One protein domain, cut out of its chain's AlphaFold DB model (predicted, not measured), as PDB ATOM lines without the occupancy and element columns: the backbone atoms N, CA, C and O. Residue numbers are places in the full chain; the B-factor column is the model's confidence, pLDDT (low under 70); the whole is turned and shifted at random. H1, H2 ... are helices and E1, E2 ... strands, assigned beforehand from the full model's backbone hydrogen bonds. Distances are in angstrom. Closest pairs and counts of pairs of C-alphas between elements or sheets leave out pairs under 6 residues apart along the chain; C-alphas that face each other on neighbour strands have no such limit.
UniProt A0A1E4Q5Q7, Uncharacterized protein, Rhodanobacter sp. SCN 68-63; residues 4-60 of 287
ATOM      1  N   HIS A   4     -10.546 -23.378 -45.548       87.12
ATOM      2  CA  HIS A   4     -11.847 -23.380 -44.895       87.12
ATOM      3  C   HIS A   4     -12.097 -22.021 -44.249       87.12
ATOM      4  O   HIS A   4     -11.169 -21.415 -43.702       87.12
ATOM      5  N   ALA A   5     -13.345 -21.563 -44.350       91.56
ATOM      6  CA  ALA A   5     -13.786 -20.275 -43.827       91.56
ATOM      7  C   ALA A   5     -13.941 -20.282 -42.302       91.56
ATOM      8  O   ALA A   5     -13.809 -19.242 -41.689       91.56
ATOM      9  N   CYS A   6     -14.139 -21.444 -41.682       93.56
ATOM     10  CA  CYS A   6     -14.314 -21.550 -40.239       93.56
ATOM     11  C   CYS A   6     -13.775 -22.872 -39.691       93.56
ATOM     12  O   CYS A   6     -13.541 -23.834 -40.434       93.56
ATOM     13  N   ALA A   7     -13.576 -22.889 -38.378       94.50
ATOM     14  CA  ALA A   7     -13.252 -24.066 -37.590       94.50
ATOM     15  C   ALA A   7     -13.997 -24.018 -36.250       94.50
ATOM     16  O   ALA A   7     -14.449 -22.960 -35.815       94.50
ATOM     17  N   VAL A   8     -14.127 -25.165 -35.592       95.62
ATOM     18  CA  VAL A   8     -14.788 -25.299 -34.290       95.62
ATOM     19  C   VAL A   8     -13.846 -25.915 -33.274       95.62
ATOM     20  O   VAL A   8     -12.918 -26.636 -33.630       95.62
ATOM     21  N   TYR A   9     -14.080 -25.637 -32.002       94.69
ATOM     22  CA  TYR A   9     -13.384 -26.272 -30.891       94.69
ATOM     23  C   TYR A   9     -14.330 -26.446 -29.708       94.69
ATOM     24  O   TYR A   9     -15.430 -25.888 -29.681       94.69
ATOM     25  N   PHE A  10     -13.887 -27.231 -28.735       91.19
ATOM     26  CA  PHE A  10     -14.618 -27.494 -27.507       91.19
ATOM     27  C   PHE A  10     -13.802 -26.999 -26.316       91.19
ATOM     28  O   PHE A  10     -12.582 -27.183 -26.289       91.19
ATOM     29  N   ASP A  11     -14.464 -26.354 -25.356       89.94
ATOM     30  CA  ASP A  11     -13.847 -26.049 -24.064       89.94
ATOM     31  C   ASP A  11     -13.790 -27.293 -23.160       89.94
ATOM     32  O   ASP A  11     -14.263 -28.376 -23.515       89.94
ATOM     33  N   GLU A  12     -13.201 -27.149 -21.973       88.12
ATOM     34  CA  GLU A  12     -13.077 -28.240 -20.996       88.12
ATOM     35  C   GLU A  12     -14.436 -28.777 -20.511       88.12
ATOM     36  O   GLU A  12     -14.528 -29.926 -20.080       88.12
ATOM     37  N   ALA A  13     -15.502 -27.976 -20.614       88.75
ATOM     38  CA  ALA A  13     -16.868 -28.375 -20.289       88.75
ATOM     39  C   ALA A  13     -17.600 -29.025 -21.481       88.75
ATOM     40  O   ALA A  13     -18.776 -29.378 -21.364       88.75
ATOM     41  N   GLY A  14     -16.932 -29.186 -22.628       81.31
ATOM     42  CA  GLY A  14     -17.509 -29.753 -23.845       81.31
ATOM     43  C   GLY A  14     -18.448 -28.799 -24.586       81.31
ATOM     44  O   GLY A  14     -19.208 -29.236 -25.452       81.31
ATOM     45  N   LYS A  15     -18.429 -27.499 -24.277       92.56
ATOM     46  CA  LYS A  15     -19.215 -26.509 -25.014       92.56
ATOM     47  C   LYS A  15     -18.516 -26.170 -26.327       92.56
ATOM     48  O   LYS A  15     -17.315 -25.911 -26.361       92.56
ATOM     49  N   ARG A  16     -19.296 -26.167 -27.409       92.81
ATOM     50  CA  ARG A  16     -18.832 -25.923 -28.780       92.81
ATOM     51  C   ARG A  16     -18.713 -24.428 -29.069       92.81
ATOM     52  O   ARG A  16     -19.661 -23.675 -28.842       92.81
ATOM     53  N   TYR A  17     -17.589 -24.031 -29.649       96.12
ATOM     54  CA  TYR A  17     -17.313 -22.683 -30.142       96.12
ATOM     55  C   TYR A  17     -16.867 -22.748 -31.599       96.12
ATOM     56  O   TYR A  17     -16.347 -23.765 -32.055       96.12
ATOM     57  N   GLN A  18     -17.079 -21.660 -32.326       97.25
ATOM     58  CA  GLN A  18     -16.707 -21.511 -33.728       97.25
ATOM     59  C   GLN A  18     -15.827 -20.272 -33.878       97.25
ATOM     60  O   GLN A  18     -16.057 -19.275 -33.197       97.25
ATOM     61  N   ILE A  19     -14.823 -20.364 -34.747       96.31
ATOM     62  CA  ILE A  19     -13.925 -19.269 -35.114       96.31
ATOM     63  C   ILE A  19     -13.982 -19.116 -36.632       96.31
ATOM     64  O   ILE A  19     -13.748 -20.081 -37.368       96.31
ATOM     65  N   GLU A  20     -14.268 -17.906 -37.093       96.44
ATOM     66  CA  GLU A  20     -14.226 -17.536 -38.504       96.44
ATOM     67  C   GLU A  20     -12.795 -17.178 -38.934       96.44
ATOM     68  O   GLU A  20     -11.975 -16.677 -38.159       96.44
ATOM     69  N   ALA A  21     -12.457 -17.435 -40.194       94.81
ATOM     70  CA  ALA A  21     -11.125 -17.194 -40.738       94.81
ATOM     71  C   ALA A  21     -10.773 -15.701 -40.702       94.81
ATOM     72  O   ALA A  21      -9.612 -15.342 -40.511       94.81
ATOM     73  N   GLU A  22     -11.768 -14.830 -40.838       93.56
ATOM     74  CA  GLU A  22     -11.633 -13.382 -40.745       93.56
ATOM     75  C   GLU A  22     -11.122 -12.946 -39.361       93.56
ATOM     76  O   GLU A  22     -10.286 -12.039 -39.271       93.56
ATOM     77  N   GLU A  23     -11.548 -13.632 -38.291       93.88
ATOM     78  CA  GLU A  23     -11.164 -13.330 -36.906       93.88
ATOM     79  C   GLU A  23      -9.673 -13.567 -36.647       93.88
ATOM     80  O   GLU A  23      -9.065 -12.876 -35.830       93.88
ATOM     81  N   LEU A  24      -9.045 -14.480 -37.393       95.00
ATOM     82  CA  LEU A  24      -7.617 -14.803 -37.281       95.00
ATOM     83  C   LEU A  24      -6.689 -13.657 -37.714       95.00
ATOM     84  O   LEU A  24      -5.469 -13.754 -37.563       95.00
ATOM     85  N   SER A  25      -7.246 -12.578 -38.270       92.56
ATOM     86  CA  SER A  25      -6.514 -11.327 -38.492       92.56
ATOM     87  C   SER A  25      -6.092 -10.677 -37.167       92.56
ATOM     88  O   SER A  25      -5.108  -9.940 -37.131       92.56
ATOM     89  N   SER A  26      -6.815 -10.957 -36.075       93.62
ATOM     90  CA  SER A  26      -6.461 -10.525 -34.724       93.62
ATOM     91  C   SER A  26      -5.400 -11.455 -34.119       93.62
ATOM     92  O   SER A  26      -5.636 -12.663 -34.032       93.62
ATOM     93  N   PRO A  27      -4.256 -10.931 -33.630       93.00
ATOM     94  CA  PRO A  27      -3.222 -11.744 -32.987       93.00
ATOM     95  C   PRO A  27      -3.733 -12.558 -31.793       93.00
ATOM     96  O   PRO A  27      -3.317 -13.699 -31.615       93.00
ATOM     97  N   LEU A  28      -4.666 -12.001 -31.012       94.94
ATOM     98  CA  LEU A  28      -5.270 -12.692 -29.868       94.94
ATOM     99  C   LEU A  28      -6.113 -13.887 -30.320       94.94
ATOM    100  O   LEU A  28      -5.971 -14.977 -29.777       94.94
ATOM    101  N   LYS A  29      -6.938 -13.701 -31.357       93.81
ATOM    102  CA  LYS A  29      -7.759 -14.776 -31.928       93.81
ATOM    103  C   LYS A  29      -6.928 -15.840 -32.625       93.81
ATOM    104  O   LYS A  29      -7.259 -17.017 -32.552       93.81
ATOM    105  N   LEU A  30      -5.839 -15.449 -33.281       94.88
ATOM    106  CA  LEU A  30      -4.910 -16.398 -33.881       94.88
ATOM    107  C   LEU A  30      -4.231 -17.272 -32.820       94.88
ATOM    108  O   LEU A  30      -4.079 -18.471 -33.040       94.88
ATOM    109  N   GLU A  31      -3.822 -16.688 -31.694       94.69
ATOM    110  CA  GLU A  31      -3.196 -17.435 -30.601       94.69
ATOM    111  C   GLU A  31      -4.205 -18.334 -29.875       94.69
ATOM    112  O   GLU A  31      -3.909 -19.500 -29.626       94.69
ATOM    113  N   GLU A  32      -5.427 -17.842 -29.645       94.62
ATOM    114  CA  GLU A  32      -6.553 -18.655 -29.167       94.62
ATOM    115  C   GLU A  32      -6.803 -19.847 -30.104       94.62
ATOM    116  O   GLU A  32      -6.821 -20.998 -29.683       94.62
ATOM    117  N   ALA A  33      -6.901 -19.612 -31.412       94.19
ATOM    118  CA  ALA A  33      -7.097 -20.685 -32.379       94.19
ATOM    119  C   ALA A  33      -5.949 -21.717 -32.364       94.19
ATOM    120  O   ALA A  33      -6.180 -22.899 -32.615       94.19
ATOM    121  N   ARG A  34      -4.708 -21.302 -32.070       94.50
ATOM    122  CA  ARG A  34      -3.541 -22.199 -31.973       94.50
ATOM    123  C   ARG A  34      -3.507 -23.028 -30.697       94.50
ATOM    124  O   ARG A  34      -2.923 -24.112 -30.724       94.50
ATOM    125  N   SER A  35      -4.086 -22.535 -29.605       94.00
ATOM    126  CA  SER A  35      -4.108 -23.251 -28.327       94.00
ATOM    127  C   SER A  35      -5.169 -24.356 -28.287       94.00
ATOM    128  O   SER A  35      -5.076 -25.263 -27.458       94.00
ATOM    129  N   HIS A  36      -6.138 -24.333 -29.207       93.06
ATOM    130  CA  HIS A  36      -7.220 -25.311 -29.269       93.06
ATOM    131  C   HIS A  36      -7.000 -26.424 -30.304       93.06
ATOM    132  O   HIS A  36      -6.343 -26.271 -31.336       93.06
ATOM    133  N   GLN A  37      -7.615 -27.581 -30.042       90.62
ATOM    134  CA  GLN A  37      -7.784 -28.618 -31.056       90.62
ATOM    135  C   GLN A  37      -8.951 -28.241 -31.967       90.62
ATOM    136  O   GLN A  37     -10.107 -28.510 -31.659       90.62
ATOM    137  N   LEU A  38      -8.626 -27.596 -33.084       92.31
ATOM    138  CA  LEU A  38      -9.617 -27.162 -34.058       92.31
ATOM    139  C   LEU A  38     -10.102 -28.329 -34.925       92.31
ATOM    140  O   LEU A  38      -9.301 -29.155 -35.376       92.31
ATOM    141  N   LEU A  39     -11.395 -28.338 -35.222       88.69
ATOM    142  CA  LEU A  39     -12.054 -29.226 -36.171       88.69
ATOM    143  C   LEU A  39     -12.774 -28.410 -37.256       88.69
ATOM    144  O   LEU A  39     -12.972 -27.208 -37.104       88.69
ATOM    145  N   ASP A  40     -13.153 -29.025 -38.370       87.69
ATOM    146  CA  ASP A  40     -14.093 -28.415 -39.313       87.69
ATOM    147  C   ASP A  40     -15.529 -28.449 -38.757       87.69
ATOM    148  O   ASP A  40     -15.798 -29.044 -37.716       87.69
ATOM    149  N   LEU A  41     -16.474 -27.798 -39.440       84.50
ATOM    150  CA  LEU A  41     -17.855 -27.672 -38.954       84.50
ATOM    151  C   LEU A  41     -18.545 -29.014 -38.683       84.50
ATOM    152  O   LEU A  41     -19.390 -29.083 -37.790       84.50
ATOM    153  N   GLN A  42     -18.200 -30.038 -39.464       78.56
ATOM    154  CA  GLN A  42     -18.729 -31.395 -39.359       78.56
ATOM    155  C   GLN A  42     -17.969 -32.253 -38.334       78.56
ATOM    156  O   GLN A  42     -18.308 -33.418 -38.159       78.56
ATOM    157  N   GLU A  43     -16.965 -31.686 -37.656       77.62
ATOM    158  CA  GLU A  43     -16.152 -32.363 -36.637       77.62
ATOM    159  C   GLU A  43     -15.385 -33.577 -37.199       77.62
ATOM    160  O   GLU A  43     -15.065 -34.546 -36.512       77.62
ATOM    161  N   GLU A  44     -15.065 -33.520 -38.489       66.38
ATOM    162  CA  GLU A  44     -14.472 -34.595 -39.268       66.38
ATOM    163  C   GLU A  44     -12.962 -34.481 -39.446       66.38
ATOM    164  O   GLU A  44     -12.275 -35.510 -39.541       66.38
ATOM    165  N   PHE A  45     -12.452 -33.256 -39.550       72.94
ATOM    166  CA  PHE A  45     -11.064 -32.971 -39.885       72.94
ATOM    167  C   PHE A  45     -10.427 -32.097 -38.828       72.94
ATOM    168  O   PHE A  45     -10.931 -31.028 -38.517       72.94
ATOM    169  N   ARG A  46      -9.250 -32.507 -38.348       83.69
ATOM    170  CA  ARG A  46      -8.417 -31.627 -37.534       83.69
ATOM    171  C   ARG A  46      -7.880 -30.492 -38.392       83.69
ATOM    172  O   ARG A  46      -7.199 -30.718 -39.397       83.69
ATOM    173  N   MET A  47      -8.160 -29.282 -37.946       87.56
ATOM    174  CA  MET A  47      -7.809 -28.057 -38.631       87.56
ATOM    175  C   MET A  47      -6.534 -27.478 -38.036       87.56
ATOM    176  O   MET A  47      -6.287 -27.507 -36.833       87.56
ATOM    177  N   SER A  48      -5.687 -26.977 -38.918       91.31
ATOM    178  CA  SER A  48      -4.555 -26.123 -38.596       91.31
ATOM    179  C   SER A  48      -4.879 -24.704 -39.029       91.31
ATOM    180  O   SER A  48      -5.672 -24.474 -39.945       91.31
ATOM    181  N   VAL A  49      -4.255 -23.744 -38.362       93.81
ATOM    182  CA  VAL A  49      -4.526 -22.326 -38.567       93.81
ATOM    183  C   VAL A  49      -3.340 -21.646 -39.234       93.81
ATOM    184  O   VAL A  49      -2.183 -21.838 -38.848       93.81
ATOM    185  N   ARG A  50      -3.615 -20.837 -40.258       89.56
ATOM    186  CA  ARG A  50      -2.622 -19.982 -40.905       89.56
ATOM    187  C   ARG A  50      -3.052 -18.529 -40.771       89.56
ATOM    188  O   ARG A  50      -4.106 -18.160 -41.268       89.56
ATOM    189  N   GLY A  51      -2.215 -17.717 -40.128       86.88
ATOM    190  CA  GLY A  51      -2.382 -16.262 -40.074       86.88
ATOM    191  C   GLY A  51      -1.764 -15.540 -41.280       86.88
ATOM    192  O   GLY A  51      -1.291 -16.165 -42.233       86.88
ATOM    193  N   GLY A  52      -1.715 -14.207 -41.212       83.88
ATOM    194  CA  GLY A  52      -1.080 -13.340 -42.214       83.88
ATOM    195  C   GLY A  52      -2.085 -12.650 -43.140       83.88
ATOM    196  O   GLY A  52      -3.205 -12.372 -42.740       83.88
ATOM    197  N   LYS A  53      -1.686 -12.358 -44.390       83.19
ATOM    198  CA  LYS A  53      -2.506 -11.577 -45.349       83.19
ATOM    199  C   LYS A  53      -3.784 -12.278 -45.821       83.19
ATOM    200  O   LYS A  53      -4.710 -11.618 -46.266       83.19
ATOM    201  N   THR A  54      -3.797 -13.608 -45.803       88.31
ATOM    202  CA  THR A  54      -4.980 -14.416 -46.133       88.31
ATOM    203  C   THR A  54      -5.163 -15.443 -45.029       88.31
ATOM    204  O   THR A  54      -4.719 -16.585 -45.188       88.31
ATOM    205  N   PRO A  55      -5.714 -15.034 -43.877       91.06
ATOM    206  CA  PRO A  55      -5.955 -15.965 -42.798       91.06
ATOM    207  C   PRO A  55      -6.944 -17.042 -43.246       91.06
ATOM    208  O   PRO A  55      -7.891 -16.762 -43.976       91.06
ATOM    209  N   HIS A  56      -6.670 -18.292 -42.891       93.31
ATOM    210  CA  HIS A  56      -7.553 -19.414 -43.193       93.31
ATOM    211  C   HIS A  56      -7.226 -20.613 -42.318       93.31
ATOM    212  O   HIS A  56      -6.099 -20.779 -41.834       93.31
ATOM    213  N   PHE A  57      -8.204 -21.504 -42.211       93.56
ATOM    214  CA  PHE A  57      -7.981 -22.847 -41.707       93.56
ATOM    215  C   PHE A  57      -7.661 -23.802 -42.855       93.56
ATOM    216  O   PHE A  57      -8.102 -23.618 -43.995       93.56
ATOM    217  N   PHE A  58      -6.871 -24.825 -42.558       90.06
ATOM    218  CA  PHE A  58      -6.498 -25.861 -43.511       90.06
ATOM    219  C   PHE A  58      -6.269 -27.190 -42.792       90.06
ATOM    220  O   PHE A  58      -5.769 -27.220 -41.672       90.06
ATOM    221  N   ALA A  59      -6.579 -28.301 -43.450       84.69
ATOM    222  CA  ALA A  59      -6.198 -29.626 -42.974       84.69
ATOM    223  C   ALA A  59      -4.797 -29.998 -43.499       84.69
ATOM    224  O   ALA A  59      -4.506 -29.817 -44.685       84.69
ATOM    225  N   LEU A  60      -3.928 -30.531 -42.628       69.81
ATOM    226  CA  LEU A  60      -2.563 -30.962 -42.985       69.81
ATOM    227  C   LEU A  60      -2.544 -32.192 -43.906       69.81
ATOM    228  O   LEU A  60      -1.618 -32.365 -44.696       69.81
TER     229      LEU A  60
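Overview. This is residues 4 to 60 of the 287 residues of an uncharacterized protein of Rhodanobacter sp. SCN 68-63 (UniProt A0A1E4Q5Q7). Two separate strand hairpins, E1 with E2 and E3 with E4, meet where Cys 6 and Ala 7 of E1 come near E4 and E3, and their turns point to opposite ends of the long axis. H2 spans the angle between E2 and E3 with residues 29 to 34, and little H1 makes a corner with it. The printed part has 57 residues, with two named helices and four named strands that follow along the chain as E1, E2, H1, H2, E3, E4; the class is mixed, helices and strands, with two antiparallel sheets of two strands, E1 - E2 and E3 - E4. It is compact, radius of gyration of the C-alphas 10.3 A, and only just elongated, spanning 32 by 21 by 15 A.

Along the chain. Find C-alpha 6 at (-14.314, -21.550, -40.239); from there E1, residues 6 to 10, runs 14.1 A. E2, residues 16 to 20, returns over 13.6 A. H1 is residues 21 to 25, 7.8 A, and H2 residues 27 to 35, 12.4 A. E3, residues 46 to 50, covers 13.4 A; E4, residues 56 to 58, covers 6.5 A and ends at C-alpha 58, (-6.498, -25.861, -43.511).

Arrangement. Look first at hairpin E1 and E2, antiparallel at 154 degrees, with N 9 and O 17 at 2.9 A. Hairpin E3 and E4 is antiparallel at 141 degrees, with N 48 and O 58 at 2.8 A. The closest C-alphas of E1 and E4 are Cys 6 and Phe 57, 6.6 A; of H2 and E3, Arg 34 and Val 49, 6.7 A. H1 and H2 touch only at the corner, closest C-alphas Leu 24 and Leu 30, 4.6 A. In H2 every O i to N i+4 pair is within hydrogen-bond range; H1 has 0 of 1, but 2 of 2 O i to N i+3 pairs.

Size, cuts and confidence. The C-alphas farthest apart are Ala 13 and Lys 53, 33.4 A. The printed part has no cut and no long link. Residues 44 and 60 are under pLDDT 70.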